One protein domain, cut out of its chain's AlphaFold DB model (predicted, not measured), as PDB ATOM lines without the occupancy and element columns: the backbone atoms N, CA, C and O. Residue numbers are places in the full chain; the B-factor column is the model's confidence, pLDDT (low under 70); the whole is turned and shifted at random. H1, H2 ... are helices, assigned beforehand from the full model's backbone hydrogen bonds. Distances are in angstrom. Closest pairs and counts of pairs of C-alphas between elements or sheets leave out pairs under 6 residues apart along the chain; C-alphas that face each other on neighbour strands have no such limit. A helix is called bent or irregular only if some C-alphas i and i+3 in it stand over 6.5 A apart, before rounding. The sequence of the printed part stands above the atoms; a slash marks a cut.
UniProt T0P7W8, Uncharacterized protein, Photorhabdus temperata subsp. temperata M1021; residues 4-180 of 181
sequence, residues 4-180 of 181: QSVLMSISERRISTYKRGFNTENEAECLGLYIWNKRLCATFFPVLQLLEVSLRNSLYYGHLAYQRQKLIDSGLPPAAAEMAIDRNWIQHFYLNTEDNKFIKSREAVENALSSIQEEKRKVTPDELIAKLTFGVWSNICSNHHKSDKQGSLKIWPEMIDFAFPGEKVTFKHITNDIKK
ATOM      1  N   GLN A   4      34.071  -2.257  82.947       80.69
ATOM      2  CA  GLN A   4      35.399  -2.769  83.255       80.69
ATOM      3  C   GLN A   4      36.517  -1.754  82.978       80.69
ATOM      4  O   GLN A   4      37.429  -1.602  83.784       80.69
ATOM      5  N   SER A   5      36.431  -0.985  81.884       82.75
ATOM      6  CA  SER A   5      37.415   0.072  81.598       82.75
ATOM      7  C   SER A   5      37.413   1.194  82.647       82.75
ATOM      8  O   SER A   5      38.465   1.748  82.956       82.75
ATOM      9  N   VAL A   6      36.249   1.501  83.233       82.25
ATOM     10  CA  VAL A   6      36.123   2.489  84.318       82.25
ATOM     11  C   VAL A   6      36.639   1.918  85.636       82.25
ATOM     12  O   VAL A   6      37.312   2.617  86.382       82.25
ATOM     13  N   LEU A   7      36.371   0.646  85.928       81.69
ATOM     14  CA  LEU A   7      36.895   0.007  87.132       81.69
ATOM     15  C   LEU A   7      38.419  -0.107  87.107       81.69
ATOM     16  O   LEU A   7      39.038   0.143  88.130       81.69
ATOM     17  N   MET A   8      39.022  -0.385  85.948       84.12
ATOM     18  CA  MET A   8      40.482  -0.439  85.786       84.12
ATOM     19  C   MET A   8      41.163   0.930  85.945       84.12
ATOM     20  O   MET A   8      42.345   0.983  86.277       84.12
ATOM     21  N   SER A   9      40.446   2.040  85.731       86.44
ATOM     22  CA  SER A   9      40.978   3.389  85.986       86.44
ATOM     23  C   SER A   9      40.847   3.825  87.451       86.44
ATOM     24  O   SER A   9      41.462   4.809  87.865       86.44
ATOM     25  N   ILE A  10      40.084   3.085  88.263       85.62
ATOM     26  CA  ILE A  10      39.959   3.287  89.708       85.62
ATOM     27  C   ILE A  10      40.845   2.256  90.414       85.62
ATOM     28  O   ILE A  10      40.899   1.094  90.034       85.62
ATOM     29  N   SER A  11      41.547   2.647  91.482       84.06
ATOM     30  CA  SER A  11      42.386   1.681  92.199       84.06
ATOM     31  C   SER A  11      41.559   0.528  92.780       84.06
ATOM     32  O   SER A  11      40.527   0.740  93.427       84.06
ATOM     33  N   GLU A  12      42.049  -0.702  92.616       83.44
ATOM     34  CA  GLU A  12      41.385  -1.920  93.097       83.44
ATOM     35  C   GLU A  12      41.060  -1.841  94.595       83.44
ATOM     36  O   GLU A  12      39.960  -2.180  95.032       83.44
ATOM     37  N   ARG A  13      41.984  -1.282  95.390       85.31
ATOM     38  CA  ARG A  13      41.801  -1.066  96.832       85.31
ATOM     39  C   ARG A  13      40.603  -0.160  97.155       85.31
ATOM     40  O   ARG A  13      39.962  -0.348  98.189       85.31
ATOM     41  N   ARG A  14      40.273   0.817  96.299       85.06
ATOM     42  CA  ARG A  14      39.070   1.646  96.486       85.06
ATOM     43  C   ARG A  14      37.798   0.865  96.185       85.06
ATOM     44  O   ARG A  14      36.862   0.926  96.975       85.06
ATOM     45  N   ILE A  15      37.767   0.133  95.076       87.00
ATOM     46  CA  ILE A  15      36.594  -0.641  94.645       87.00
ATOM     47  C   ILE A  15      36.306  -1.799  95.612       87.00
ATOM     48  O   ILE A  15      35.154  -2.024  95.980       87.00
ATOM     49  N   SER A  16      37.340  -2.474  96.121       86.88
ATOM     50  CA  SER A  16      37.196  -3.605  97.049       86.88
ATOM     51  C   SER A  16      36.552  -3.239  98.390       86.88
ATOM     52  O   SER A  16      36.054  -4.117  99.095       86.88
ATOM     53  N   THR A  17      36.518  -1.953  98.749       90.31
ATOM     54  CA  THR A  17      35.790  -1.471  99.933       90.31
ATOM     55  C   THR A  17      34.277  -1.617  99.749       90.31
ATOM     56  O   THR A  17      33.595  -2.040 100.675       90.31
ATOM     57  N   TYR A  18      33.763  -1.355  98.544       90.44
ATOM     58  CA  TYR A  18      32.339  -1.505  98.231       90.44
ATOM     59  C   TYR A  18      31.967  -2.972  98.030       90.44
ATOM     60  O   TYR A  18      30.962  -3.409  98.583       90.44
ATOM     61  N   LYS A  19      32.827  -3.752  97.351       88.50
ATOM     62  CA  LYS A  19      32.628  -5.206  97.207       88.50
ATOM     63  C   LYS A  19      32.481  -5.894  98.564       88.50
ATOM     64  O   LYS A  19      31.532  -6.635  98.773       88.50
ATOM     65  N   ARG A  20      33.399  -5.617  99.501       88.88
ATOM     66  CA  ARG A  20      33.380  -6.220 100.845       88.88
ATOM     67  C   ARG A  20      32.291  -5.654 101.753       88.88
ATOM     68  O   ARG A  20      31.741  -6.393 102.552       88.88
ATOM     69  N   GLY A  21      32.022  -4.350 101.674       90.88
ATOM     70  CA  GLY A  21      31.061  -3.690 102.563       90.88
ATOM     71  C   GLY A  21      29.600  -3.998 102.235       90.88
ATOM     72  O   GLY A  21      28.770  -3.981 103.136       90.88
ATOM     73  N   PHE A  22      29.298  -4.282 100.966       91.12
ATOM     74  CA  PHE A  22      27.928  -4.467 100.477       91.12
ATOM     75  C   PHE A  22      27.683  -5.831  99.817       91.12
ATOM     76  O   PHE A  22      26.582  -6.060  99.337       91.12
ATOM     77  N   ASN A  23      28.675  -6.733  99.800       90.69
ATOM     78  CA  ASN A  23      28.588  -8.065  99.181       90.69
ATOM     79  C   ASN A  23      28.057  -8.039  97.738       90.69
ATOM     80  O   ASN A  23      27.210  -8.842  97.365       90.69
ATOM     81  N   THR A  24      28.558  -7.105  96.929       89.31
ATOM     82  CA  THR A  24      28.082  -6.899  95.554       89.31
ATOM     83  C   THR A  24      28.291  -8.135  94.686       89.31
ATOM     84  O   THR A  24      29.391  -8.697  94.680       89.31
ATOM     85  N   GLU A  25      27.301  -8.483  93.875       87.44
ATOM     86  CA  GLU A  25      27.308  -9.685  93.037       87.44
ATOM     87  C   GLU A  25      28.068  -9.479  91.723       87.44
ATOM     88  O   GLU A  25      28.654 -10.414  91.175       87.44
ATOM     89  N   ASN A  26      28.082  -8.248  91.202       88.38
ATOM     90  CA  ASN A  26      28.724  -7.934  89.929       88.38
ATOM     91  C   ASN A  26      29.423  -6.563  89.916       88.38
ATOM     92  O   ASN A  26      29.254  -5.704  90.783       88.38
ATOM     93  N   GLU A  27      30.247  -6.362  88.889       86.81
ATOM     94  CA  GLU A  27      31.034  -5.142  88.690       86.81
ATOM     95  C   GLU A  27      30.178  -3.882  88.509       86.81
ATOM     96  O   GLU A  27      30.577  -2.804  88.956       86.81
ATOM     97  N   ALA A  28      28.998  -4.006  87.894       88.88
ATOM     98  CA  ALA A  28      28.101  -2.880  87.670       88.88
ATOM     99  C   ALA A  28      27.477  -2.385  88.980       88.88
ATOM    100  O   ALA A  28      27.429  -1.179  89.212       88.88
ATOM    101  N   GLU A  29      27.074  -3.296  89.864       90.25
ATOM    102  CA  GLU A  29      26.577  -2.971  91.202       90.25
ATOM    103  C   GLU A  29      27.657  -2.278  92.041       90.25
ATOM    104  O   GLU A  29      27.427  -1.219  92.629       90.25
ATOM    105  N   CYS A  30      28.880  -2.813  92.020       89.69
ATOM    106  CA  CYS A  30      30.002  -2.208  92.726       89.69
ATOM    107  C   CYS A  30      30.345  -0.806  92.199       89.69
ATOM    108  O   CYS A  30      30.616   0.107  92.988       89.69
ATOM    109  N   LEU A  31      30.321  -0.610  90.876       89.69
ATOM    110  CA  LEU A  31      30.489   0.709  90.269       89.69
ATOM    111  C   LEU A  31      29.331   1.647  90.647       89.69
ATOM    112  O   LEU A  31      29.563   2.819  90.946       89.69
ATOM    113  N   GLY A  32      28.100   1.133  90.683       91.06
ATOM    114  CA  GLY A  32      26.906   1.860  91.106       91.06
ATOM    115  C   GLY A  32      27.031   2.403  92.528       91.06
ATOM    116  O   GLY A  32      26.825   3.597  92.740       91.06
ATOM    117  N   LEU A  33      27.464   1.574  93.484       92.44
ATOM    118  CA  LEU A  33      27.716   1.990  94.869       92.44
ATOM    119  C   LEU A  33      28.843   3.021  94.982       92.44
ATOM    120  O   LEU A  33      28.728   3.982  95.745       92.44
ATOM    121  N   TYR A  34      29.913   2.866  94.197       91.50
ATOM    122  CA  TYR A  34      30.985   3.858  94.138       91.50
ATOM    123  C   TYR A  34      30.466   5.223  93.663       91.50
ATOM    124  O   TYR A  34      30.733   6.247  94.299       91.50
ATOM    125  N   ILE A  35      29.696   5.246  92.571       91.62
ATOM    126  CA  ILE A  35      29.087   6.470  92.029       91.62
ATOM    127  C   ILE A  35      28.089   7.057  93.026       91.62
ATOM    128  O   ILE A  35      28.088   8.269  93.242       91.62
ATOM    129  N   TRP A  36      27.262   6.220  93.651       94.31
ATOM    130  CA  TRP A  36      26.303   6.646  94.664       94.31
ATOM    131  C   TRP A  36      27.003   7.320  95.846       94.31
ATOM    132  O   TRP A  36      26.634   8.440  96.193       94.31
ATOM    133  N   ASN A  37      28.074   6.729  96.386       92.62
ATOM    134  CA  ASN A  37      28.850   7.362  97.451       92.62
ATOM    135  C   ASN A  37      29.464   8.690  96.984       92.62
ATOM    136  O   ASN A  37      29.430   9.680  97.704       92.62
ATOM    137  N   LYS A  38      29.971   8.771  95.746       91.69
ATOM    138  CA  LYS A  38      30.470  10.044  95.202       91.69
ATOM    139  C   LYS A  38      29.387  11.111  95.107       91.69
ATOM    140  O   LYS A  38      29.661  12.258  95.453       91.69
ATOM    141  N   ARG A  39      28.176  10.742  94.689       95.81
ATOM    142  CA  ARG A  39      27.023  11.650  94.672       95.81
ATOM    143  C   ARG A  39      26.643  12.079  96.084       95.81
ATOM    144  O   ARG A  39      26.483  13.270  96.309       95.81
ATOM    145  N   LEU A  40      26.588  11.145  97.033       94.31
ATOM    146  CA  LEU A  40      26.322  11.435  98.441       94.31
ATOM    147  C   LEU A  40      27.366  12.402  99.012       94.31
ATOM    148  O   LEU A  40      26.997  13.457  99.511       94.31
ATOM    149  N   CYS A  41      28.662  12.115  98.867       94.56
ATOM    150  CA  CYS A  41      29.725  13.038  99.266       94.56
ATOM    151  C   CYS A  41      29.555  14.416  98.612       94.56
ATOM    152  O   CYS A  41      29.758  15.432  99.272       94.56
ATOM    153  N   ALA A  42      29.148  14.460  97.340       96.06
ATOM    154  CA  ALA A  42      28.957  15.719  96.637       96.06
ATOM    155  C   ALA A  42      27.809  16.570  97.200       96.06
ATOM    156  O   ALA A  42      27.886  17.797  97.150       96.06
ATOM    157  N   THR A  43      26.786  15.950  97.802       96.38
ATOM    158  CA  THR A  43      25.692  16.686  98.462       96.38
ATOM    159  C   THR A  43      26.145  17.504  99.673       96.38
ATOM    160  O   THR A  43      25.462  18.454 100.045       96.38
ATOM    161  N   PHE A  44      27.312  17.205 100.254       94.50
ATOM    162  CA  PHE A  44      27.870  17.983 101.362       94.50
ATOM    163  C   PHE A  44      28.627  19.235 100.905       94.50
ATOM    164  O   PHE A  44      28.823  20.134 101.720       94.50
ATOM    165  N   PHE A  45      29.035  19.343  99.631       92.44
ATOM    166  CA  PHE A  45      29.796  20.510  99.159       92.44
ATOM    167  C   PHE A  45      29.055  21.841  99.348       92.44
ATOM    168  O   PHE A  45      29.684  22.766  99.855       92.44
ATOM    169  N   PRO A  46      27.749  21.973  99.036       95.19
ATOM    170  CA  PRO A  46      27.025  23.217  99.295       95.19
ATOM    171  C   PRO A  46      27.014  23.608 100.778       95.19
ATOM    172  O   PRO A  46      27.184  24.779 101.108       95.19
ATOM    173  N   VAL A  47      26.861  22.628 101.678       94.19
ATOM    174  CA  VAL A  47      26.854  22.863 103.132       94.19
ATOM    175  C   VAL A  47      28.237  23.296 103.616       94.19
ATOM    176  O   VAL A  47      28.347  24.261 104.367       94.19
ATOM    177  N   LEU A  48      29.293  22.623 103.152       92.44
ATOM    178  CA  LEU A  48      30.675  22.986 103.469       92.44
ATOM    179  C   LEU A  48      31.022  24.383 102.946       92.44
ATOM    180  O   LEU A  48      31.606  25.168 103.684       92.44
ATOM    181  N   GLN A  49      30.605  24.722 101.725       92.69
ATOM    182  CA  GLN A  49      30.824  26.044 101.142       92.69
ATOM    183  C   GLN A  49      30.124  27.140 101.955       92.69
ATOM    184  O   GLN A  49      30.714  28.185 102.226       92.69
ATOM    185  N   LEU A  50      28.873  26.903 102.364       94.56
ATOM    186  CA  LEU A  50      28.130  27.838 103.205       94.56
ATOM    187  C   LEU A  50      28.816  28.025 104.563       94.56
ATOM    188  O   LEU A  50      28.969  29.156 105.029       94.56
ATOM    189  N   LEU A  51      29.257  26.929 105.181       93.56
ATOM    190  CA  LEU A  51      29.977  26.959 106.450       93.56
ATOM    191  C   LEU A  51      31.302  27.719 106.315       93.56
ATOM    192  O   LEU A  51      31.599  28.571 107.142       93.56
ATOM    193  N   GLU A  52      32.076  27.468 105.263       94.81
ATOM    194  CA  GLU A  52      33.354  28.141 105.024       94.81
ATOM    195  C   GLU A  52      33.180  29.649 104.816       94.81
ATOM    196  O   GLU A  52      33.869  30.444 105.457       94.81
ATOM    197  N   VAL A  53      32.237  30.059 103.961       94.81
ATOM    198  CA  VAL A  53      31.989  31.480 103.671       94.81
ATOM    199  C   VAL A  53      31.435  32.208 104.898       94.81
ATOM    200  O   VAL A  53      31.868  33.319 105.201       94.81
ATOM    201  N   SER A  54      30.504  31.595 105.631       94.81
ATOM    202  CA  SER A  54      29.970  32.197 106.859       94.81
ATOM    203  C   SER A  54      31.037  32.301 107.949       94.81
ATOM    204  O   SER A  54      31.175  33.368 108.552       94.81
ATOM    205  N   LEU A  55      31.846  31.257 108.156       95.44
ATOM    206  CA  LEU A  55      32.923  31.253 109.144       95.44
ATOM    207  C   LEU A  55      33.994  32.298 108.819       95.44
ATOM    208  O   LEU A  55      34.337  33.095 109.689       95.44
ATOM    209  N   ARG A  56      34.507  32.336 107.582       96.00
ATOM    210  CA  ARG A  56      35.571  33.285 107.221       96.00
ATOM    211  C   ARG A  56      35.126  34.737 107.359       96.00
ATOM    212  O   ARG A  56      35.878  35.555 107.879       96.00
ATOM    213  N   ASN A  57      33.890  35.043 106.954       95.38
ATOM    214  CA  ASN A  57      33.336  36.388 107.067       95.38
ATOM    215  C   ASN A  57      33.155  36.763 108.542       95.38
ATOM    216  O   ASN A  57      33.538  37.857 108.947       95.38
ATOM    217  N   SER A  58      32.635  35.835 109.350       96.06
ATOM    218  CA  SER A  58      32.453  36.024 110.795       96.06
ATOM    219  C   SER A  58      33.779  36.297 111.502       96.06
ATOM    220  O   SER A  58      33.887  37.243 112.277       96.06
ATOM    221  N   LEU A  59      34.825  35.524 111.191       97.00
ATOM    222  CA  LEU A  59      36.156  35.724 111.759       97.00
ATOM    223  C   LEU A  59      36.787  37.038 111.289       97.00
ATOM    224  O   LEU A  59      37.311  37.789 112.107       97.00
ATOM    225  N   TYR A  60      36.734  37.336 109.991       97.19
ATOM    226  CA  TYR A  60      37.338  38.550 109.454       97.19
ATOM    227  C   TYR A  60      36.680  39.810 110.019       97.19
ATOM    228  O   TYR A  60      37.359  40.630 110.636       97.19
ATOM    229  N   TYR A  61      35.362  39.951 109.862       96.38
ATOM    230  CA  TYR A  61      34.647  41.133 110.342       96.38
ATOM    231  C   TYR A  61      34.581  41.186 111.871       96.38
ATOM    232  O   TYR A  61      34.684  42.275 112.438       96.38
ATOM    233  N   GLY A  62      34.497  40.032 112.540       96.62
ATOM    234  CA  GLY A  62      34.590  39.935 113.995       96.62
ATOM    235  C   GLY A  62      35.920  40.469 114.523       96.62
ATOM    236  O   GLY A  62      35.931  41.209 115.504       96.62
ATOM    237  N   HIS A  63      37.034  40.192 113.836       96.75
ATOM    238  CA  HIS A  63      38.339  40.743 114.201       96.75
ATOM    239  C   HIS A  63      38.385  42.270 114.065       96.75
ATOM    240  O   HIS A  63      38.880  42.947 114.965       96.75
ATOM    241  N   LEU A  64      37.838  42.827 112.976       96.88
ATOM    242  CA  LEU A  64      37.790  44.283 112.786       96.88
ATOM    243  C   LEU A  64      36.934  44.961 113.866       96.88
ATOM    244  O   LEU A  64      37.328  45.991 114.409       96.88
ATOM    245  N   ALA A  65      35.780  44.376 114.202       96.38
ATOM    246  CA  ALA A  65      34.901  44.887 115.252       96.38
ATOM    247  C   ALA A  65      35.562  44.814 116.639       96.38
ATOM    248  O   ALA A  65      35.522  45.791 117.387       96.38
ATOM    249  N   TYR A  66      36.228  43.698 116.943       96.00
ATOM    250  CA  TYR A  66      36.996  43.523 118.173       96.00
ATOM    251  C   TYR A  66      38.130  44.553 118.292       96.00
ATOM    252  O   TYR A  66      38.261  45.214 119.324       96.00
ATOM    253  N   GLN A  67      38.919  44.756 117.229       95.69
ATOM    254  CA  GLN A  67      39.967  45.783 117.213       95.69
ATOM    255  C   GLN A  67      39.395  47.188 117.405       95.69
ATOM    256  O   GLN A  67      39.929  47.957 118.205       95.69
ATOM    257  N   ARG A  68      38.296  47.517 116.711       96.25
ATOM    258  CA  ARG A  68      37.620  48.811 116.850       96.25
ATOM    259  C   ARG A  68      37.245  49.078 118.304       96.25
ATOM    260  O   ARG A  68      37.574  50.143 118.819       96.25
ATOM    261  N   GLN A  69      36.598  48.112 118.960       95.38
ATOM    262  CA  GLN A  69      36.190  48.249 120.357       95.38
ATOM    263  C   GLN A  69      37.404  48.450 121.265       95.38
ATOM    264  O   GLN A  69      37.448  49.409 122.025       95.38
ATOM    265  N   LYS A  70      38.446  47.627 121.103       94.62
ATOM    266  CA  LYS A  70      39.676  47.721 121.896       94.62
ATOM    267  C   LYS A  70      40.379  49.081 121.769       94.62
ATOM    268  O   LYS A  70      40.918  49.588 122.750       94.62
ATOM    269  N   LEU A  71      40.391  49.671 120.573       96.06
ATOM    270  CA  LEU A  71      40.979  50.994 120.332       96.06
ATOM    271  C   LEU A  71      40.149  52.103 120.990       96.06
ATOM    272  O   LEU A  71      40.714  52.995 121.625       96.06
ATOM    273  N   ILE A  72      38.822  52.022 120.897       95.94
ATOM    274  CA  ILE A  72      37.912  52.963 121.564       95.94
ATOM    275  C   ILE A  72      38.076  52.871 123.086       95.94
ATOM    276  O   ILE A  72      38.230  53.898 123.743       95.94
ATOM    277  N   ASP A  73      38.148  51.657 123.633       95.56
ATOM    278  CA  ASP A  73      38.358  51.418 125.066       95.56
ATOM    279  C   ASP A  73      39.717  51.947 125.557       95.56
ATOM    280  O   ASP A  73      39.851  52.334 126.715       95.56
ATOM    281  N   SER A  74      40.725  52.030 124.676       94.81
ATOM    282  CA  SER A  74      42.007  52.685 124.985       94.81
ATOM    283  C   SER A  74      41.974  54.221 124.919       94.81
ATOM    284  O   SER A  74      42.991  54.866 125.164       94.81
ATOM    285  N   GLY A  75      40.817  54.814 124.608       95.38
ATOM    286  CA  GLY A  75      40.598  56.261 124.584       95.38
ATOM    287  C   GLY A  75      40.705  56.914 123.205       95.38
ATOM    288  O   GLY A  75      40.688  58.143 123.120       95.38
ATOM    289  N   LEU A  76      40.809  56.140 122.116       95.69
ATOM    290  CA  LEU A  76      40.813  56.718 120.770       95.69
ATOM    291  C   LEU A  76      39.390  57.133 120.353       95.69
ATOM    292  O   LEU A  76      38.445  56.361 120.524       95.69
ATOM    293  N   PRO A  77      39.217  58.304 119.714       96.06
ATOM    294  CA  PRO A  77      37.951  58.667 119.086       96.06
ATOM    295  C   PRO A  77      37.545  57.661 117.991       96.06
ATOM    296  O   PRO A  77      38.425  57.166 117.279       96.06
ATOM    297  N   PRO A  78      36.238  57.420 117.750       93.81
ATOM    298  CA  PRO A  78      35.776  56.416 116.784       93.81
ATOM    299  C   PRO A  78      36.357  56.553 115.367       93.81
ATOM    300  O   PRO A  78      36.704  55.552 114.747       93.81
ATOM    301  N   ALA A  79      36.515  57.780 114.859       95.00
ATOM    302  CA  ALA A  79      37.096  58.015 113.535       95.00
ATOM    303  C   ALA A  79      38.587  57.632 113.468       95.00
ATOM    304  O   ALA A  79      39.030  57.033 112.491       95.00
ATOM    305  N   ALA A  80      39.349  57.934 114.524       95.12
ATOM    306  CA  ALA A  80      40.760  57.565 114.616       95.12
ATOM    307  C   ALA A  80      40.929  56.051 114.807       95.12
ATOM    308  O   ALA A  80      41.812  55.455 114.195       95.12
ATOM    309  N   ALA A  81      40.051  55.427 115.602       95.12
ATOM    310  CA  ALA A  81      40.007  53.978 115.749       95.12
ATOM    311  C   ALA A  81      39.781  53.295 114.392       95.12
ATOM    312  O   ALA A  81      40.531  52.393 114.049       95.12
ATOM    313  N   GLU A  82      38.827  53.769 113.582       94.31
ATOM    314  CA  GLU A  82      38.549  53.190 112.259       94.31
ATOM    315  C   GLU A  82      39.754  53.251 111.310       94.31
ATOM    316  O   GLU A  82      40.023  52.293 110.587       94.31
ATOM    317  N   MET A  83      40.502  54.357 111.326       94.81
ATOM    318  CA  MET A  83      41.708  54.515 110.506       94.81
ATOM    319  C   MET A  83      42.877  53.641 110.975       94.81
ATOM    320  O   MET A  83      43.737  53.298 110.169       94.81
ATOM    321  N   ALA A  84      42.919  53.296 112.264       95.19
ATOM    322  CA  ALA A  84      43.980  52.489 112.860       95.19
ATOM    323  C   ALA A  84      43.754  50.971 112.724       95.19
ATOM    324  O   ALA A  84      44.659  50.197 113.033       95.19
ATOM    325  N   ILE A  85      42.572  50.532 112.274       96.19
ATOM    326  CA  ILE A  85      42.258  49.108 112.099       96.19
ATOM    327  C   ILE A  85      43.097  48.507 110.971       96.19
ATOM    328  O   ILE A  85      43.080  48.972 109.827       96.19
ATOM    329  N   ASP A  86      43.750  47.388 111.270       95.62
ATOM    330  CA  ASP A  86      44.489  46.632 110.271       95.62
ATOM    331  C   ASP A  86      43.553  45.731 109.454       95.62
ATOM    332  O   ASP A  86      43.192  44.620 109.844       95.62
ATOM    333  N   ARG A  87      43.178  46.197 108.261       96.50
ATOM    334  CA  ARG A  87      42.345  45.425 107.326       96.50
ATOM    335  C   ARG A  87      43.086  44.260 106.668       96.50
ATOM    336  O   ARG A  87      42.422  43.364 106.148       96.50
ATOM    337  N   ASN A  88      44.420  44.249 106.706       96.56
ATOM    338  CA  ASN A  88      45.271  43.191 106.157       96.56
ATOM    339  C   ASN A  88      45.843  42.288 107.262       96.56
ATOM    340  O   ASN A  88      46.828  41.588 107.028       96.56
ATOM    341  N   TRP A  89      45.215  42.256 108.444       96.44
ATOM    342  CA  TRP A  89      45.722  41.546 109.622       96.44
ATOM    343  C   TRP A  89      46.092  40.081 109.361       96.44
ATOM    344  O   TRP A  89      47.065  39.593 109.927       96.44
ATOM    345  N   ILE A  90      45.365  39.376 108.482       96.94
ATOM    346  CA  ILE A  90      45.672  37.983 108.110       96.94
ATOM    347  C   ILE A  90      47.031  37.915 107.417       96.94
ATOM    348  O   ILE A  90      47.898  37.135 107.812       96.94
ATOM    349  N   GLN A  91      47.217  38.750 106.394       96.69
ATOM    350  CA  GLN A  91      48.465  38.836 105.649       96.69
ATOM    351  C   GLN A  91      49.605  39.260 106.573       96.69
ATOM    352  O   GLN A  91      50.634  38.592 106.624       96.69
ATOM    353  N   HIS A  92      49.421  40.339 107.336       96.50
ATOM    354  CA  HIS A  92      50.453  40.833 108.238       96.50
ATOM    355  C   HIS A  92      50.822  39.798 109.304       96.50
ATOM    356  O   HIS A  92      52.005  39.579 109.539       96.50
ATOM    357  N   PHE A  93      49.862  39.104 109.911       96.69
ATOM    358  CA  PHE A  93      50.166  38.088 110.916       96.69
ATOM    359  C   PHE A  93      50.943  36.903 110.327       96.69
ATOM    360  O   PHE A  93      52.017  36.564 110.824       96.69
ATOM    361  N   TYR A  94      50.425  36.274 109.268       96.62
ATOM    362  CA  TYR A  94      51.003  35.030 108.758       96.62
ATOM    363  C   TYR A  94      52.329  35.225 108.017       96.62
ATOM    364  O   TYR A  94      53.152  34.315 108.032       96.62
ATOM    365  N   LEU A  95      52.573  36.394 107.417       95.56
ATOM    366  CA  LEU A  95      53.858  36.677 106.773       95.56
ATOM    367  C   LEU A  95      54.957  37.086 107.764       95.56
ATOM    368  O   LEU A  95      56.133  36.916 107.455       95.56
ATOM    369  N   ASN A  96      54.597  37.599 108.948       95.25
ATOM    370  CA  ASN A  96      55.566  38.026 109.966       95.25
ATOM    371  C   ASN A  96      55.780  37.001 111.091       95.25
ATOM    372  O   ASN A  96      56.650  37.196 111.936       95.25
ATOM    373  N   THR A  97      54.995  35.922 111.147       91.56
ATOM    374  CA  THR A  97      55.200  34.869 112.148       91.56
ATOM    375  C   THR A  97      56.293  33.887 111.714       91.56
ATOM    376  O   THR A  97      56.317  33.407 110.577       91.56
ATOM    377  N   GLU A  98      57.189  33.567 112.646       88.94
ATOM    378  CA  GLU A  98      58.242  32.550 112.491       88.94
ATOM    379  C   GLU A  98      57.885  31.235 113.206       88.94
ATOM    380  O   GLU A  98      58.662  30.283 113.209       88.94
ATOM    381  N   ASP A  99      56.710  31.160 113.839       92.19
ATOM    382  CA  ASP A  99      56.314  29.971 114.584       92.19
ATOM    383  C   ASP A  99      55.872  28.849 113.634       92.19
ATOM    384  O   ASP A  99      54.884  28.966 112.900       92.19
ATOM    385  N   ASN A 100      56.579  27.719 113.706       91.81
ATOM    386  CA  ASN A 100      56.351  26.541 112.871       91.81
ATOM    387  C   ASN A 100      54.904  26.025 112.902       91.81
ATOM    388  O   ASN A 100      54.446  25.419 111.931       91.81
ATOM    389  N   LYS A 101      54.146  26.280 113.978       91.31
ATOM    390  CA  LYS A 101      52.732  25.870 114.059       91.31
ATOM    391  C   LYS A 101      51.828  26.580 113.042       91.31
ATOM    392  O   LYS A 101      50.724  26.104 112.784       91.31
ATOM    393  N   PHE A 102      52.288  27.686 112.454       94.69
ATOM    394  CA  PHE A 102      51.554  28.464 111.456       94.69
ATOM    395  C   PHE A 102      52.058  28.273 110.020       94.69
ATOM    396  O   PHE A 102      51.474  28.872 109.119       94.69
ATOM    397  N   ILE A 103      53.060  27.412 109.774       94.88
ATOM    398  CA  ILE A 103      53.650  27.190 108.436       94.88
ATOM    399  C   ILE A 103      52.584  26.923 107.372       94.88
ATOM    400  O   ILE A 103      52.554  27.607 106.360       94.88
ATOM    401  N   LYS A 104      51.648  25.999 107.619       95.62
ATOM    402  CA  LYS A 104      50.624  25.648 106.619       95.62
ATOM    403  C   LYS A 104      49.698  26.818 106.285       95.62
ATOM    404  O   LYS A 104      49.294  26.986 105.139       95.62
ATOM    405  N   SER A 105      49.341  27.616 107.291       96.31
ATOM    406  CA  SER A 105      48.510  28.805 107.094       96.31
ATOM    407  C   SER A 105      49.285  29.898 106.359       96.31
ATOM    408  O   SER A 105      48.723  30.558 105.491       96.31
ATOM    409  N   ARG A 106      50.579  30.049 106.658       96.50
ATOM    410  CA  ARG A 106      51.484  30.955 105.952       96.50
ATOM    411  C   ARG A 106      51.646  30.570 104.483       96.50
ATOM    412  O   ARG A 106      51.404  31.414 103.631       96.50
ATOM    413  N   GLU A 107      51.943  29.309 104.186       96.88
ATOM    414  CA  GLU A 107      52.018  28.793 102.813       96.88
ATOM    415  C   GLU A 107      50.698  29.022 102.061       96.88
ATOM    416  O   GLU A 107      50.698  29.407 100.896       96.88
ATOM    417  N   ALA A 108      49.550  28.831 102.720       97.38
ATOM    418  CA  ALA A 108      48.249  29.112 102.116       97.38
ATOM    419  C   ALA A 108      48.062  30.604 101.782       97.38
ATOM    420  O   ALA A 108      47.524  30.922 100.722       97.38
ATOM    421  N   VAL A 109      48.521  31.511 102.653       97.56
ATOM    422  CA  VAL A 109      48.509  32.963 102.404       97.56
ATOM    423  C   VAL A 109      49.463  33.332 101.267       97.56
ATOM    424  O   VAL A 109      49.057  34.045 100.355       97.56
ATOM    425  N   GLU A 110      50.691  32.819 101.269       97.12
ATOM    426  CA  GLU A 110      51.684  33.061 100.213       97.12
ATOM    427  C   GLU A 110      51.176  32.565  98.849       97.12
ATOM    428  O   GLU A 110      51.192  33.313  97.873       97.12
ATOM    429  N   ASN A 111      50.621  31.353  98.788       97.31
ATOM    430  CA  ASN A 111      50.040  30.797  97.564       97.31
ATOM    431  C   ASN A 111      48.829  31.603  97.070       97.31
ATOM    432  O   ASN A 111      48.684  31.824  95.867       97.31
ATOM    433  N   ALA A 112      47.966  32.064  97.982       97.38
ATOM    434  CA  ALA A 112      46.833  32.914  97.627       97.38
ATOM    435  C   ALA A 112      47.300  34.249  97.029       97.38
ATOM    436  O   ALA A 112      46.779  34.671  95.997       97.38
ATOM    437  N   LEU A 113      48.311  34.885  97.631       96.88
ATOM    438  CA  LEU A 113      48.893  36.132  97.128       96.88
ATOM    439  C   LEU A 113      49.522  35.950  95.743       96.88
ATOM    440  O   LEU A 113      49.227  36.739  94.845       96.88
ATOM    441  N   SER A 114      50.314  34.892  95.549       96.50
ATOM    442  CA  SER A 114      50.907  34.555  94.249       96.50
ATOM    443  C   SER A 114      49.832  34.333  93.183       96.50
ATOM    444  O   SER A 114      49.895  34.938  92.117       96.50
ATOM    445  N   SER A 115      48.777  33.569  93.491       96.44
ATOM    446  CA  SER A 115      47.657  33.341  92.564       96.44
ATOM    447  C   SER A 115      46.937  34.640  92.174       96.44
ATOM    448  O   SER A 115      46.607  34.829  91.005       96.44
ATOM    449  N   ILE A 116      46.706  35.560  93.118       95.81
ATOM    450  CA  ILE A 116      46.061  36.858  92.835       95.81
ATOM    451  C   ILE A 116      46.935  37.706  91.897       95.81
ATOM    452  O   ILE A 116      46.423  38.354  90.980       95.81
ATOM    453  N   GLN A 117      48.252  37.687  92.111       94.19
ATOM    454  CA  GLN A 117      49.215  38.410  91.281       94.19
ATOM    455  C   GLN A 117      49.330  37.813  89.872       94.19
ATOM    456  O   GLN A 117      49.330  38.565  88.896       94.19
ATOM    457  N   GLU A 118      49.366  36.485  89.748       95.62
ATOM    458  CA  GLU A 118      49.350  35.774  88.460       95.62
ATOM    459  C   GLU A 118      48.085  36.091  87.651       95.62
ATOM    460  O   GLU A 118      48.146  36.300  86.438       95.62
ATOM    461  N   GLU A 119      46.945  36.231  88.330       94.62
ATOM    462  CA  GLU A 119      45.675  36.667  87.737       94.62
ATOM    463  C   GLU A 119      45.630  38.171  87.404       94.62
ATOM    464  O   GLU A 119      44.607  38.662  86.920       94.62
ATOM    465  N   LYS A 120      46.723  38.913  87.636       93.50
ATOM    466  CA  LYS A 120      46.850  40.368  87.423       93.50
ATOM    467  C   LYS A 120      45.790  41.184  88.167       93.50
ATOM    468  O   LYS A 120      45.399  42.267  87.724       93.50
ATOM    469  N   ARG A 121      45.319  40.675  89.307       91.69
ATOM    470  CA  ARG A 121      44.359  41.366  90.172       91.69
ATOM    471  C   ARG A 121      45.083  42.168  91.242       91.69
ATOM    472  O   ARG A 121      46.202  41.859  91.648       91.69
ATOM    473  N   LYS A 122      44.420  43.214  91.732       92.06
ATOM    474  CA  LYS A 122      44.908  43.968  92.886       92.06
ATOM    475  C   LYS A 122      44.741  43.115  94.141       92.06
ATOM    476  O   LYS A 122      43.635  42.670  94.437       92.06
ATOM    477  N   VAL A 123      45.816  42.957  94.910       92.50
ATOM    478  CA  VAL A 123      45.742  42.345  96.239       92.50
ATOM    479  C   VAL A 123      44.917  43.253  97.150       92.50
ATOM    480  O   VAL A 123      45.281  44.402  97.407       92.50
ATOM    481  N   THR A 124      43.777  42.740  97.599       94.75
ATOM    482  CA  THR A 124      42.898  43.368  98.587       94.75
ATOM    483  C   THR A 124      42.566  42.342  99.672       94.75
ATOM    484  O   THR A 124      42.680  41.140  99.405       94.75
ATOM    485  N   PRO A 125      42.137  42.772 100.874       94.56
ATOM    486  CA  PRO A 125      41.692  41.842 101.906       94.56
ATOM    487  C   PRO A 125      40.621  40.874 101.402       94.56
ATOM    488  O   PRO A 125      40.734  39.676 101.632       94.56
ATOM    489  N   ASP A 126      39.634  41.373 100.656       93.00
ATOM    490  CA  ASP A 126      38.521  40.561 100.160       93.00
ATOM    491  C   ASP A 126      38.987  39.501  99.152       93.00
ATOM    492  O   ASP A 126      38.578  38.344  99.254       93.00
ATOM    493  N   GLU A 127      39.896  39.851  98.231       94.38
ATOM    494  CA  GLU A 127      40.495  38.877  97.302       94.38
ATOM    495  C   GLU A 127      41.314  37.821  98.053       94.38
ATOM    496  O   GLU A 127      41.217  36.630  97.749       94.38
ATOM    497  N   LEU A 128      42.086  38.230  99.067       96.50
ATOM    498  CA  LEU A 128      42.862  37.302  99.885       96.50
ATOM    499  C   LEU A 128      41.938  36.333 100.632       96.50
ATOM    500  O   LEU A 128      42.067  35.122 100.475       96.50
ATOM    501  N   ILE A 129      40.963  36.846 101.387       95.38
ATOM    502  CA  ILE A 129      39.976  36.050 102.138       95.38
ATOM    503  C   ILE A 129      39.231  35.089 101.209       95.38
ATOM    504  O   ILE A 129      38.949  33.951 101.590       95.38
ATOM    505  N   ALA A 130      38.922  35.530  99.986       93.81
ATOM    506  CA  ALA A 130      38.240  34.716  98.995       93.81
ATOM    507  C   ALA A 130      39.055  33.498  98.534       93.81
ATOM    508  O   ALA A 130      38.455  32.466  98.232       93.81
ATOM    509  N   LYS A 131      40.387  33.624  98.493       95.25
ATOM    510  CA  LYS A 131      41.337  32.614  98.001       95.25
ATOM    511  C   LYS A 131      41.845  31.651  99.077       95.25
ATOM    512  O   LYS A 131      42.361  30.588  98.734       95.25
ATOM    513  N   LEU A 132      41.725  32.002 100.356       96.44
ATOM    514  CA  LEU A 132      42.159  31.138 101.454       96.44
ATOM    515  C   LEU A 132      41.242  29.924 101.608       96.44
ATOM    516  O   LEU A 132      40.024  30.033 101.519       96.44
ATOM    517  N   THR A 133      41.849  28.777 101.908       91.94
ATOM    518  CA  THR A 133      41.129  27.519 102.138       91.94
ATOM    519  C   THR A 133      40.587  27.419 103.564       91.94
ATOM    520  O   THR A 133      41.135  28.015 104.500       91.94
ATOM    521  N   PHE A 134      39.574  26.566 103.757       93.38
ATOM    522  CA  PHE A 134      38.995  26.233 105.065       93.38
ATOM    523  C   PHE A 134      40.015  25.971 106.190       93.38
ATOM    524  O   PHE A 134      39.783  26.339 107.345       93.38
ATOM    525  N   GLY A 135      41.163  25.365 105.868       93.31
ATOM    526  CA  GLY A 135      42.197  25.031 106.850       93.31
ATOM    527  C   GLY A 135      42.752  26.241 107.609       93.31
ATOM    528  O   GLY A 135      43.048  26.125 108.797       93.31
ATOM    529  N   VAL A 136      42.831  27.410 106.964       96.38
ATOM    530  CA  VAL A 136      43.304  28.652 107.600       96.38
ATOM    531  C   VAL A 136      42.302  29.131 108.650       96.38
ATOM    532  O   VAL A 136      42.675  29.414 109.786       96.38
ATOM    533  N   TRP A 137      41.013  29.132 108.310       96.00
ATOM    534  CA  TRP A 137      39.935  29.528 109.221       96.00
ATOM    535  C   TRP A 137      39.832  28.579 110.418       96.00
ATOM    536  O   TRP A 137      39.725  29.022 111.560       96.00
ATOM    537  N   SER A 138      39.979  27.273 110.179       93.69
ATOM    538  CA  SER A 138      40.062  26.283 111.256       93.69
ATOM    539  C   SER A 138      41.280  26.497 112.163       93.69
ATOM    540  O   SER A 138      41.187  26.246 113.364       93.69
ATOM    541  N   ASN A 139      42.420  26.939 111.619       94.88
ATOM    542  CA  ASN A 139      43.618  27.243 112.400       94.88
ATOM    543  C   ASN A 139      43.428  28.494 113.273       94.88
ATOM    544  O   ASN A 139      43.816  28.461 114.440       94.88
ATOM    545  N   ILE A 140      42.760  29.534 112.763       95.88
ATOM    546  CA  ILE A 140      42.409  30.741 113.534       95.88
ATOM    547  C   ILE A 140      41.563  30.380 114.763       95.88
ATOM    548  O   ILE A 140      41.821  30.891 115.850       95.88
ATOM    549  N   CYS A 141      40.615  29.447 114.635       94.00
ATOM    550  CA  CYS A 141      39.793  28.954 115.752       94.00
ATOM    551  C   CYS A 141      40.552  28.073 116.765       94.00
ATOM    552  O   CYS A 141      39.975  27.632 117.758       94.00
ATOM    553  N   SER A 142      41.828  27.760 116.526       92.75
ATOM    554  CA  SER A 142      42.594  26.884 117.411       92.75
ATOM    555  C   SER A 142      43.050  27.585 118.697       92.75
ATOM    556  O   SER A 142      43.199  28.807 118.780       92.75
ATOM    557  N   ASN A 143      43.401  26.773 119.698       92.25
ATOM    558  CA  ASN A 143      43.970  27.242 120.964       92.25
ATOM    559  C   ASN A 143      45.308  27.993 120.809       92.25
ATOM    560  O   ASN A 143      45.789  28.576 121.780       92.25
ATOM    561  N   HIS A 144      45.923  27.982 119.621       92.19
ATOM    562  CA  HIS A 144      47.154  28.721 119.356       92.19
ATOM    563  C   HIS A 144      46.968  30.238 119.416       92.19
ATOM    564  O   HIS A 144      47.958  30.924 119.643       92.19
ATOM    565  N   HIS A 145      45.738  30.742 119.260       94.00
ATOM    566  CA  HIS A 145      45.415  32.174 119.240       94.00
ATOM    567  C   HIS A 145      44.762  32.700 120.528       94.00
ATOM    568  O   HIS A 145      44.155  33.775 120.518       94.00
ATOM    569  N   LYS A 146      44.877  31.961 121.640       93.00
ATOM    570  CA  LYS A 146      44.423  32.436 122.953       93.00
ATOM    571  C   LYS A 146      45.227  33.648 123.431       93.00
ATOM    572  O   LYS A 146      46.405  33.785 123.097       93.00
ATOM    573  N   SER A 147      44.600  34.514 124.222       89.62
ATOM    574  CA  SER A 147      45.184  35.770 124.707       89.62
ATOM    575  C   SER A 147      46.462  35.584 125.539       89.62
ATOM    576  O   SER A 147      47.353  36.439 125.503       89.62
ATOM    577  N   ASP A 148      46.624  34.423 126.182       88.00
ATOM    578  CA  ASP A 148      47.821  34.022 126.929       88.00
ATOM    579  C   ASP A 148      48.991  33.552 126.039       88.00
ATOM    580  O   ASP A 148      50.116  33.407 126.521       88.00
ATOM    581  N   LYS A 149      48.774  33.308 124.738       88.62
ATOM    582  CA  LYS A 149      49.805  32.768 123.838       88.62
ATOM    583  C   LYS A 149      50.631  33.867 123.184       88.62
ATOM    584  O   LYS A 149      50.129  34.701 122.428       88.62
ATOM    585  N   GLN A 150      51.936  33.826 123.436       85.12
ATOM    586  CA  GLN A 150      52.916  34.693 122.789       85.12
ATOM    587  C   GLN A 150      53.061  34.350 121.297       85.12
ATOM    588  O   GLN A 150      52.863  33.203 120.895       85.12
ATOM    589  N   GLY A 151      53.349  35.362 120.471       85.38
ATOM    590  CA  GLY A 151      53.471  35.201 119.016       85.38
ATOM    591  C   GLY A 151      52.168  34.811 118.307       85.38
ATOM    592  O   GLY A 151      52.202  34.348 117.170       85.38
ATOM    593  N   SER A 152      51.020  34.953 118.977       91.00
ATOM    594  CA  SER A 152      49.703  34.653 118.423       91.00
ATOM    595  C   SER A 152      48.881  35.918 118.176       91.00
ATOM    596  O   SER A 152      49.254  37.008 118.603       91.00
ATOM    597  N   LEU A 153      47.726  35.748 117.532       92.75
ATOM    598  CA  LEU A 153      46.743  36.819 117.336       92.75
ATOM    599  C   LEU A 153      46.127  37.322 118.653       92.75
ATOM    600  O   LEU A 153      45.616  38.436 118.677       92.75
ATOM    601  N   LYS A 154      46.171  36.526 119.736       93.25
ATOM    602  CA  LYS A 154      45.597  36.868 121.050       93.25
ATOM    603  C   LYS A 154      44.143  37.356 120.969       93.25
ATOM    604  O   LYS A 154      43.802  38.429 121.467       93.25
ATOM    605  N   ILE A 155      43.312  36.573 120.289       94.19
ATOM    606  CA  ILE A 155      41.908  36.904 120.004       94.19
ATOM    607  C   ILE A 155      40.921  36.111 120.857       94.19
ATOM    608  O   ILE A 155      39.779  36.533 120.990       94.19
ATOM    609  N   TRP A 156      41.321  34.969 121.424       95.25
ATOM    610  CA  TRP A 156      40.403  34.124 122.188       95.25
ATOM    611  C   TRP A 156      40.640  34.216 123.696       95.25
ATOM    612  O   TRP A 156      41.791  34.057 124.117       95.25
ATOM    613  N   PRO A 157      39.570  34.324 124.512       94.19
ATOM    614  CA  PRO A 157      38.141  34.240 124.152       94.19
ATOM    615  C   PRO A 157      37.469  35.571 123.759       94.19
ATOM    616  O   PRO A 157      36.299  35.571 123.396       94.19
ATOM    617  N   GLU A 158      38.168  36.700 123.823       92.25
ATOM    618  CA  GLU A 158      37.569  38.041 123.788       92.25
ATOM    619  C   GLU A 158      36.849  38.369 122.464       92.25
ATOM    620  O   GLU A 158      35.884  39.128 122.451       92.25
ATOM    621  N   MET A 159      37.267  37.767 121.349       94.75
ATOM    622  CA  MET A 159      36.657  37.950 120.029       94.75
ATOM    623  C   MET A 159      35.364  37.131 119.831       94.75
ATOM    624  O   MET A 159      34.672  37.349 118.837       94.75
ATOM    625  N   ILE A 160      35.005  36.201 120.732       93.44
ATOM    626  CA  ILE A 160      33.844  35.302 120.541       93.44
ATOM    627  C   ILE A 160      32.549  36.094 120.361       93.44
ATOM    628  O   ILE A 160      31.852  35.871 119.377       93.44
ATOM    629  N   ASP A 161      32.277  37.062 121.238       92.00
ATOM    630  CA  ASP A 161      31.056  37.877 121.176       92.00
ATOM    631  C   ASP A 161      30.971  38.717 119.878       92.00
ATOM    632  O   ASP A 161      29.882  39.088 119.443       92.00
ATOM    633  N   PHE A 162      32.108  38.986 119.222       94.69
ATOM    634  CA  PHE A 162      32.179  39.751 117.973       94.69
ATOM    635  C   PHE A 162      32.060  38.864 116.731       94.69
ATOM    636  O   PHE A 162      31.371  39.220 115.777       94.69
ATOM    637  N   ALA A 163      32.746  37.721 116.725       94.00
ATOM    638  CA  ALA A 163      32.706  36.776 115.614       94.00
ATOM    639  C   ALA A 163      31.406  35.959 115.605       94.00
ATOM    640  O   ALA A 163      30.901  35.607 114.545       94.00
ATOM    641  N   PHE A 164      30.843  35.676 116.779       92.50
ATOM    642  CA  PHE A 164      29.675  34.822 116.959       92.50
ATOM    643  C   PHE A 164      28.664  35.493 117.901       92.50
ATOM    644  O   PHE A 164      28.425  35.002 119.002       92.50
ATOM    645  N   PRO A 165      27.995  36.581 117.477       85.12
ATOM    646  CA  PRO A 165      27.040  37.304 118.329       85.12
ATOM    647  C   PRO A 165      25.859  36.431 118.795       85.12
ATOM    648  O   PRO A 165      25.192  36.739 119.779       85.12
ATOM    649  N   GLY A 166      25.602  35.318 118.097       81.69
ATOM    650  CA  GLY A 166      24.603  34.316 118.456       81.69
ATOM    651  C   GLY A 166      25.070  33.247 119.452       81.69
ATOM    652  O   GLY A 166      24.301  32.329 119.710       81.69
ATOM    653  N   GLU A 167      26.288  33.313 120.004       78.50
ATOM    654  CA  GLU A 167      26.846  32.275 120.897       78.50
ATOM    655  C   GLU A 167      25.906  31.941 122.069       78.50
ATOM    656  O   GLU A 167      25.702  30.778 122.416       78.50
ATOM    657  N   LYS A 168      25.276  32.965 122.651       77.50
ATOM    658  CA  LYS A 168      24.381  32.830 123.810       77.50
ATOM    659  C   LYS A 168      22.945  32.445 123.421       77.50
ATOM    660  O   LYS A 168      22.088  32.280 124.292       77.50
ATOM    661  N   VAL A 169      22.653  32.307 122.126       78.94
ATOM    662  CA  VAL A 169      21.317  31.985 121.616       78.94
ATOM    663  C   VAL A 169      21.069  30.483 121.734       78.94
ATOM    664  O   VAL A 169      21.804  29.650 121.213       78.94
ATOM    665  N   THR A 170      19.984  30.113 122.413       80.12
ATOM    666  CA  THR A 170      19.618  28.702 122.593       80.12
ATOM    667  C   THR A 170      18.938  28.123 121.351       80.12
ATOM    668  O   THR A 170      18.224  28.819 120.628       80.12
ATOM    669  N   PHE A 171      19.053  26.805 121.152       76.88
ATOM    670  CA  PHE A 171      18.367  26.084 120.067       76.88
ATOM    671  C   PHE A 171      16.846  26.336 120.039       76.88
ATOM    672  O   PHE A 171      16.234  26.452 118.974       76.88
ATOM    673  N   LYS A 172      16.224  26.480 121.216       81.31
ATOM    674  CA  LYS A 172      14.797  26.815 121.347       81.31
ATOM    675  C   LYS A 172      14.468  28.189 120.750       81.31
ATOM    676  O   LYS A 172      13.400  28.359 120.177       81.31
ATOM    677  N   HIS A 173      15.373  29.155 120.878       79.25
ATOM    678  CA  HIS A 173      15.200  30.486 120.299       79.25
ATOM    679  C   HIS A 173      15.271  30.421 118.767       79.25
ATOM    680  O   HIS A 173      14.326  30.822 118.097       79.25
ATOM    681  N   ILE A 174      16.306  29.766 118.229       78.69
ATOM    682  CA  ILE A 174      16.506  29.592 116.779       78.69
ATOM    683  C   ILE A 174      15.306  28.890 116.129       78.69
ATOM    684  O   ILE A 174      14.779  29.338 115.115       78.69
ATOM    685  N   THR A 175      14.839  27.789 116.725       80.56
ATOM    686  CA  THR A 175      13.697  27.031 116.185       80.56
ATOM    687  C   THR A 175      12.387  27.813 116.213       80.56
ATOM    688  O   THR A 175      11.549  27.608 115.338       80.56
ATOM    689  N   ASN A 176      12.201  28.710 117.183       83.62
ATOM    690  CA  ASN A 176      11.036  29.588 117.219       83.62
ATOM    691  C   ASN A 176      11.094  30.668 116.133       83.62
ATOM    692  O   ASN A 176      10.049  31.006 115.588       83.62
ATOM    693  N   ASP A 177      12.277  31.183 115.807       80.25
ATOM    694  CA  ASP A 177      12.430  32.214 114.777       80.25
ATOM    695  C   ASP A 177      12.282  31.643 113.364       80.25
ATOM    696  O   ASP A 177      11.569  32.217 112.544       80.25
ATOM    697  N   ILE A 178      12.834  30.452 113.103       79.56
ATOM    698  CA  ILE A 178      12.660  29.761 111.813       79.56
ATOM    699  C   ILE A 178      11.178  29.465 111.542       79.56
ATOM    700  O   ILE A 178      10.718  29.628 110.422       79.56
ATOM    701  N   LYS A 179      10.409  29.070 112.564       78.25
ATOM    702  CA  LYS A 179       8.974  28.763 112.422       78.25
ATOM    703  C   LYS A 179       8.085  29.987 112.170       78.25
ATOM    704  O   LYS A 179       6.915  29.805 111.849       78.25
ATOM    705  N   LYS A 180       8.593  31.205 112.382       71.25
ATOM    706  CA  LYS A 180       7.866  32.458 112.111       71.25
ATOM    707  C   LYS A 180       8.044  32.956 110.673       71.25
ATOM    708  O   LYS A 180       7.400  33.939 110.318       71.25
TER     709      LYS A 180
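This is residues 4 to 180 of the 181 residues of an uncharacterized protein of Photorhabdus temperata subsp. temperata M1021 (UniProt T0P7W8). Two helices end to end, H3 and H4, make a long rod. H1 and H2 form a small head at its beginning, H6 to H9 cluster on one side of H4, H5 folds back at its far end, and H10 packs on another side, followed by a tail whose residues 167 to 173 and 175 to 180 stick out. The printed part has 177 residues with eleven named helices, H1 to H11 in that order, and no named strand; its class is all helix. It is loose, with a radius of gyration of the C-alphas of 22.6 A, and elongated, spanning 74 by 48 by 33 A.

H1 is residues 4 to 9, with C-alpha 4 at (35.399, -2.769, 83.255), and H2 is 12 to 22. H3, residues 27 to 43, is 24.5 A long; H4, residues 45 to 73, is 41.2 A long and begins with C-alpha 45 at (29.796, 20.510, 99.159). H5 is 78 to 84 and H6 is 89 to 96. H7, residues 100 to 118, is 27.0 A long and irregular: C-alphas 101 and 104 are 7.7 A apart. H8 is 125 to 131, H9 is 134 to 140, H10 is 160 to 163, and H11 is 171 to 178, ending with C-alpha 178 at (12.660, 29.761, 111.813).

H1 and H3 only just touch, with 3 pairs of C-alphas within 8 A, the closest Leu 7 and Leu 31 at 7.2 A. H2 touches H3 about perpendicular at 88 degrees, closest C-alphas Lys 19 and Cys 30, 6.0 A. H3 and H4 meet only through their link. With residues 68 to 72 alone H4 touches H5, closest C-alphas Leu 71 and Ala 81, 5.6 A. H4 touches H9 at a shallow tilt of 28 degrees, the same way, closest C-alphas Glu 52 and Phe 134, 6.0 A. H4 touches H10, closest C-alphas Gly 62 and Ala 163, 4.0 A. H4 and H6 are near each other. H7 touches H6, closest C-alphas Tyr 94 and Arg 106, 5.0 A; H8, Ala 112 and Lys 131, 5.5 A; and H9, Ser 105 and Val 136, 5.2 A. H11 touches no helix. Every O i to N i+4 pair is within hydrogen-bond range in H1, H3, H4, H5, H6, H8, H9 and H11; in H2 it is 5 of 7, in H7 13 of 15, and H10 is too short for such a pair.

The C-alphas of Glu 25 and Gly 75, the two farthest apart, are 74.3 A apart. The printed part has no cut, and the link from H9 to H10 is long, 19 residues. Residues 38 to 47 stand free too. The mean pLDDT of the printed part is 91.9, and no printed residue is under 70.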